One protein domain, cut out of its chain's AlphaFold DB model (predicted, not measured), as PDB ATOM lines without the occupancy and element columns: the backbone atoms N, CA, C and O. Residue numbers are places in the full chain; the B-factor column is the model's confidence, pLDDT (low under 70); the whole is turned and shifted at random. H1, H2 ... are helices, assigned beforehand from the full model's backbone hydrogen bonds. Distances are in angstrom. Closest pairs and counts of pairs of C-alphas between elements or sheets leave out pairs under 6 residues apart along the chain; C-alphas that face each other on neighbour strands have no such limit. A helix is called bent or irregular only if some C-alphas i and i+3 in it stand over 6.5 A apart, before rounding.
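Overview. This is residues 2 to 48 of the 75 residues of an uncharacterized protein of Acyrthosiphon pisum (UniProt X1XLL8). The longest helix, H1, makes one arm of an open U and H2 makes the other, with residues 27 to 34 as the bend between them and an empty gap between the arms. Residues 2 to 13, which hold no named element, form a loop beside H1, while residues 22 to 38 and 40 to 46 stick out free. The printed part has 47 residues with two named helices, H1 then H2 along the chain, and no named strand. The class is all helix, although under half of the residues, 23 of 47, are in named elements. The whole is loose, with a radius of gyration of the C-alphas of 13.1 A and spans of 32 by 25 by 16 A.

Along the chain. H1 is residues 14 to 26, 18.2 A from first to last C-alpha, from Ser 14 at (133.332, 166.018, 161.717) to Thr 26 at (137.183, 172.613, 145.207). H2 is residues 35 to 44, 14.4 A long by the same measure, and ends with C-alpha 44 at (158.819, 173.109, 157.691).

Arrangement. H1 and H2 are apart, with no C-alpha of the one within 8 A of the other. Eight residues form a short link between them. In both H1 and H2 every O i to N i+4 pair is within hydrogen-bond range. Neither helix is bent.

Size, cuts and confidence. The two C-alphas farthest apart are those of Asn 2 and Val 44, at 34.1 A. The printed part has no cut, and it has no long link between helices. The mean pLDDT of the printed part is 73.7; residues 2 to 12 and 46 to 48 are under 70, which is low confidence in this model.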
ATOM      1  N   ASN A   2     129.705 158.480 149.754       43.09
ATOM      2  CA  ASN A   2     129.535 157.151 150.375       43.09
ATOM      3  C   ASN A   2     130.840 156.379 150.666       43.09
ATOM      4  O   ASN A   2     130.896 155.653 151.646       43.09
ATOM      5  N   GLU A   3     131.908 156.587 149.891       53.25
ATOM      6  CA  GLU A   3     133.209 155.914 150.099       53.25
ATOM      7  C   GLU A   3     134.070 156.533 151.223       53.25
ATOM      8  O   GLU A   3     135.026 155.924 151.703       53.25
ATOM      9  N   ILE A   4     133.771 157.768 151.649       51.66
ATOM     10  CA  ILE A   4     134.601 158.511 152.620       51.66
ATOM     11  C   ILE A   4     134.199 158.158 154.058       51.66
ATOM     12  O   ILE A   4     135.046 158.137 154.952       51.66
ATOM     13  N   VAL A   5     132.925 157.824 154.264       51.94
ATOM     14  CA  VAL A   5     132.322 157.514 155.566       51.94
ATOM     15  C   VAL A   5     132.115 156.000 155.684       51.94
ATOM     16  O   VAL A   5     131.005 155.514 155.859       51.94
ATOM     17  N   SER A   6     133.187 155.219 155.534       56.81
ATOM     18  CA  SER A   6     133.147 153.797 155.889       56.81
ATOM     19  C   SER A   6     133.452 153.621 157.377       56.81
ATOM     20  O   SER A   6     134.160 154.432 157.979       56.81
ATOM     21  N   SER A   7     132.973 152.537 157.987       56.16
ATOM     22  CA  SER A   7     133.232 152.220 159.401       56.16
ATOM     23  C   SER A   7     134.731 152.146 159.742       56.16
ATOM     24  O   SER A   7     135.124 152.487 160.854       56.16
ATOM     25  N   LYS A   8     135.597 151.823 158.766       53.97
ATOM     26  CA  LYS A   8     137.069 151.871 158.892       53.97
ATOM     27  C   LYS A   8     137.637 153.298 158.996       53.97
ATOM     28  O   LYS A   8     138.705 153.477 159.571       53.97
ATOM     29  N   ARG A   9     136.941 154.308 158.456       50.81
ATOM     30  CA  ARG A   9     137.286 155.745 158.535       50.81
ATOM     31  C   ARG A   9     136.495 156.517 159.606       50.81
ATOM     32  O   ARG A   9     136.720 157.712 159.762       50.81
ATOM     33  N   SER A  10     135.664 155.829 160.396       50.56
ATOM     34  CA  SER A  10     134.863 156.358 161.524       50.56
ATOM     35  C   SER A  10     135.676 157.049 162.644       50.56
ATOM     36  O   SER A  10     135.124 157.629 163.568       50.56
ATOM     37  N   LEU A  11     137.011 157.026 162.567       59.44
ATOM     38  CA  LEU A  11     137.905 157.770 163.462       59.44
ATOM     39  C   LEU A  11     138.096 159.247 163.075       59.44
ATOM     40  O   LEU A  11     138.733 159.991 163.820       59.44
ATOM     41  N   LEU A  12     137.603 159.678 161.909       64.50
ATOM     42  CA  LEU A  12     137.690 161.076 161.493       64.50
ATOM     43  C   LEU A  12     136.619 161.908 162.203       64.50
ATOM     44  O   LEU A  12     135.434 161.588 162.158       64.50
ATOM     45  N   THR A  13     137.040 163.001 162.837       79.69
ATOM     46  CA  THR A  13     136.123 163.991 163.406       79.69
ATOM     47  C   THR A  13     135.324 164.674 162.295       79.69
ATOM     48  O   THR A  13     135.756 164.715 161.140       79.69
ATOM     49  N   SER A  14     134.173 165.251 162.650       78.56
ATOM     50  CA  SER A  14     133.332 166.018 161.717       78.56
ATOM     51  C   SER A  14     134.138 167.075 160.945       78.56
ATOM     52  O   SER A  14     134.017 167.175 159.726       78.56
ATOM     53  N   ASP A  15     135.051 167.771 161.628       77.88
ATOM     54  CA  ASP A  15     135.927 168.788 161.031       77.88
ATOM     55  C   ASP A  15     136.865 168.222 159.960       77.88
ATOM     56  O   ASP A  15     137.130 168.853 158.934       77.88
ATOM     57  N   HIS A  16     137.372 167.006 160.162       80.06
ATOM     58  CA  HIS A  16     138.224 166.357 159.171       80.06
ATOM     59  C   HIS A  16     137.408 165.892 157.959       80.06
ATOM     60  O   HIS A  16     137.880 165.985 156.825       80.06
ATOM     61  N   ILE A  17     136.177 165.422 158.181       79.94
ATOM     62  CA  ILE A  17     135.275 164.989 157.107       79.94
ATOM     63  C   ILE A  17     134.853 166.185 156.248       79.94
ATOM     64  O   ILE A  17     134.919 166.100 155.019       79.94
ATOM     65  N   SER A  18     134.472 167.304 156.868       80.88
ATOM     66  CA  SER A  18     134.095 168.530 156.154       80.88
ATOM     67  C   SER A  18     135.265 169.095 155.344       80.88
ATOM     68  O   SER A  18     135.092 169.440 154.175       80.88
ATOM     69  N   SER A  19     136.476 169.080 155.910       80.19
ATOM     70  CA  SER A  19     137.702 169.487 155.211       80.19
ATOM     71  C   SER A  19     137.983 168.612 153.982       80.19
ATOM     72  O   SER A  19     138.293 169.128 152.909       80.19
ATOM     73  N   LEU A  20     137.833 167.287 154.097       80.69
ATOM     74  CA  LEU A  20     138.013 166.366 152.968       80.69
ATOM     75  C   LEU A  20     136.943 166.548 151.888       80.69
ATOM     76  O   LEU A  20     137.262 166.496 150.700       80.69
ATOM     77  N   ALA A  21     135.688 166.775 152.281       81.62
ATOM     78  CA  ALA A  21     134.608 167.054 151.341       81.62
ATOM     79  C   ALA A  21     134.861 168.360 150.574       81.62
ATOM     80  O   ALA A  21     134.707 168.388 149.354       81.62
ATOM     81  N   PHE A  22     135.325 169.404 151.265       78.75
ATOM     82  CA  PHE A  22     135.714 170.667 150.648       78.75
ATOM     83  C   PHE A  22     136.837 170.470 149.624       78.75
ATOM     84  O   PHE A  22     136.668 170.837 148.465       78.75
ATOM     85  N   ILE A  23     137.924 169.786 150.001       80.19
ATOM     86  CA  ILE A  23     139.030 169.465 149.082       80.19
ATOM     87  C   ILE A  23     138.535 168.662 147.873       80.19
ATOM     88  O   ILE A  23     138.982 168.906 146.760       80.19
ATOM     89  N   ASN A  24     137.606 167.725 148.057       78.25
ATOM     90  CA  ASN A  24     137.065 166.947 146.945       78.25
ATOM     91  C   ASN A  24     136.222 167.795 145.974       78.25
ATOM     92  O   ASN A  24     136.197 167.509 144.781       78.25
ATOM     93  N   CYS A  25     135.531 168.821 146.470       79.12
ATOM     94  CA  CYS A  25     134.695 169.696 145.646       79.12
ATOM     95  C   CYS A  25     135.487 170.825 144.972       79.12
ATOM     96  O   CYS A  25     135.173 171.193 143.843       79.12
ATOM     97  N   THR A  26     136.476 171.400 145.658       82.06
ATOM     98  CA  THR A  26     137.183 172.613 145.207       82.06
ATOM     99  C   THR A  26     138.650 172.375 144.866       82.06
ATOM    100  O   THR A  26     139.326 173.279 144.375       82.06
ATOM    101  N   GLY A  27     139.178 171.197 145.182       77.31
ATOM    102  CA  GLY A  27     140.566 170.849 144.930       77.31
ATOM    103  C   GLY A  27     140.850 170.630 143.444       77.31
ATOM    104  O   GLY A  27     139.946 170.329 142.661       77.31
ATOM    105  N   PRO A  28     142.119 170.764 143.030       79.44
ATOM    106  CA  PRO A  28     142.520 170.401 141.681       79.44
ATOM    107  C   PRO A  28     142.276 168.900 141.444       79.44
ATOM    108  O   PRO A  28     142.401 168.108 142.384       79.44
ATOM    109  N   PRO A  29     141.994 168.483 140.197       83.06
ATOM    110  CA  PRO A  29     141.960 167.070 139.839       83.06
ATOM    111  C   PRO A  29     143.225 166.366 140.330       83.06
ATOM    112  O   PRO A  29     144.315 166.933 140.242       83.06
ATOM    113  N   VAL A  30     143.097 165.128 140.810       75.62
ATOM    114  CA  VAL A  30     144.217 164.367 141.398       75.62
ATOM    115  C   VAL A  30     145.429 164.328 140.459       75.62
ATOM    116  O   VAL A  30     146.557 164.524 140.900       75.62
ATOM    117  N   ASN A  31     145.190 164.188 139.152       82.19
ATOM    118  CA  ASN A  31     146.229 164.156 138.116       82.19
ATOM    119  C   ASN A  31     147.016 165.474 137.985       82.19
ATOM    120  O   ASN A  31     148.141 165.482 137.495       82.19
ATOM    121  N   ASN A  32     146.431 166.586 138.427       81.75
ATOM    122  CA  ASN A  32     146.997 167.928 138.327       81.75
ATOM    123  C   ASN A  32     147.474 168.447 139.691       81.75
ATOM    124  O   ASN A  32     148.022 169.550 139.775       81.75
ATOM    125  N   PHE A  33     147.266 167.679 140.763       83.88
ATOM    126  CA  PHE A  33     147.719 168.045 142.093       83.88
ATOM    127  C   PHE A  33     149.246 167.983 142.155       83.88
ATOM    128  O   PHE A  33     149.858 166.943 141.928       83.88
ATOM    129  N   LYS A  34     149.875 169.118 142.478       85.81
ATOM    130  CA  LYS A  34     151.322 169.213 142.698       85.81
ATOM    131  C   LYS A  34     151.590 169.100 144.201       85.81
ATOM    132  O   LYS A  34     151.418 170.094 144.902       85.81
ATOM    133  N   PRO A  35     152.030 167.939 144.716       82.62
ATOM    134  CA  PRO A  35     152.171 167.731 146.157       82.62
ATOM    135  C   PRO A  35     153.410 168.420 146.744       82.62
ATOM    136  O   PRO A  35     153.449 168.706 147.936       82.62
ATOM    137  N   LEU A  36     154.429 168.707 145.924       86.81
ATOM    138  CA  LEU A  36     155.734 169.194 146.386       86.81
ATOM    139  C   LEU A  36     155.676 170.468 147.248       86.81
ATOM    140  O   LEU A  36     156.340 170.485 148.284       86.81
ATOM    141  N   PRO A  37     154.917 171.525 146.892       85.56
ATOM    142  CA  PRO A  37     154.824 172.719 147.729       85.56
ATOM    143  C   PRO A  37     154.208 172.415 149.095       85.56
ATOM    144  O   PRO A  37     154.723 172.887 150.102       85.56
ATOM    145  N   TYR A  38     153.164 171.580 149.124       82.12
ATOM    146  CA  TYR A  38     152.494 171.163 150.355       82.12
ATOM    147  C   TYR A  38     153.414 170.324 151.246       82.12
ATOM    148  O   TYR A  38     153.496 170.559 152.445       82.12
ATOM    149  N   ILE A  39     154.153 169.374 150.666       80.44
ATOM    150  CA  ILE A  39     155.103 168.544 151.418       80.44
ATOM    151  C   ILE A  39     156.199 169.418 152.038       80.44
ATOM    152  O   ILE A  39     156.549 169.222 153.198       80.44
ATOM    153  N   LYS A  40     156.711 170.417 151.307       83.94
ATOM    154  CA  LYS A  40     157.717 171.348 151.838       83.94
ATOM    155  C   LYS A  40     157.191 172.145 153.031       83.94
ATOM    156  O   LYS A  40     157.859 172.185 154.060       83.94
ATOM    157  N   THR A  41     156.007 172.752 152.929       83.50
ATOM    158  CA  THR A  41     155.403 173.476 154.063       83.50
ATOM    159  C   THR A  41     155.068 172.548 155.226       83.50
ATOM    160  O   THR A  41     155.240 172.936 156.381       83.50
ATOM    161  N   TRP A  42     154.647 171.317 154.943       79.94
ATOM    162  CA  TRP A  42     154.369 170.305 155.955       79.94
ATOM    163  C   TRP A  42     155.628 169.928 156.751       79.94
ATOM    164  O   TRP A  42     155.593 169.967 157.983       79.94
ATOM    165  N   LEU A  43     156.754 169.696 156.066       79.25
ATOM    166  CA  LEU A  43     158.059 169.449 156.692       79.25
ATOM    167  C   LEU A  43     158.541 170.650 157.519       79.25
ATOM    168  O   LEU A  43     158.945 170.485 158.668       79.25
ATOM    169  N   VAL A  44     158.440 171.870 156.977       80.81
ATOM    170  CA  VAL A  44     158.819 173.109 157.691       80.81
ATOM    171  C   VAL A  44     157.967 173.331 158.945       80.81
ATOM    172  O   VAL A  44     158.464 173.840 159.945       80.81
ATOM    173  N   SER A  45     156.706 172.891 158.941       78.00
ATOM    174  CA  SER A  45     155.798 172.982 160.096       78.00
ATOM    175  C   SER A  45     156.115 171.969 161.211       78.00
ATOM    176  O   SER A  45     155.309 171.785 162.127       78.00
ATOM    177  N   GLY A  46     157.248 171.264 161.126       67.56
ATOM    178  CA  GLY A  46     157.673 170.262 162.101       67.56
ATOM    179  C   GLY A  46     156.870 168.962 162.034       67.56
ATOM    180  O   GLY A  46     156.885 168.178 162.985       67.56
ATOM    181  N   LYS A  47     156.127 168.731 160.943       69.00
ATOM    182  CA  LYS A  47     155.489 167.439 160.675       69.00
ATOM    183  C   LYS A  47     156.455 166.598 159.856       69.00
ATOM    184  O   LYS A  47     156.923 167.016 158.806       69.00
ATOM    185  N   ILE A  48     156.764 165.422 160.372       63.78
ATOM    186  CA  ILE A  48     157.821 164.564 159.857       63.78
ATOM    187  C   ILE A  48     157.206 163.381 159.103       63.78
ATOM    188  O   ILE A  48     156.124 162.910 159.462       63.78
TER     189      ILE A  48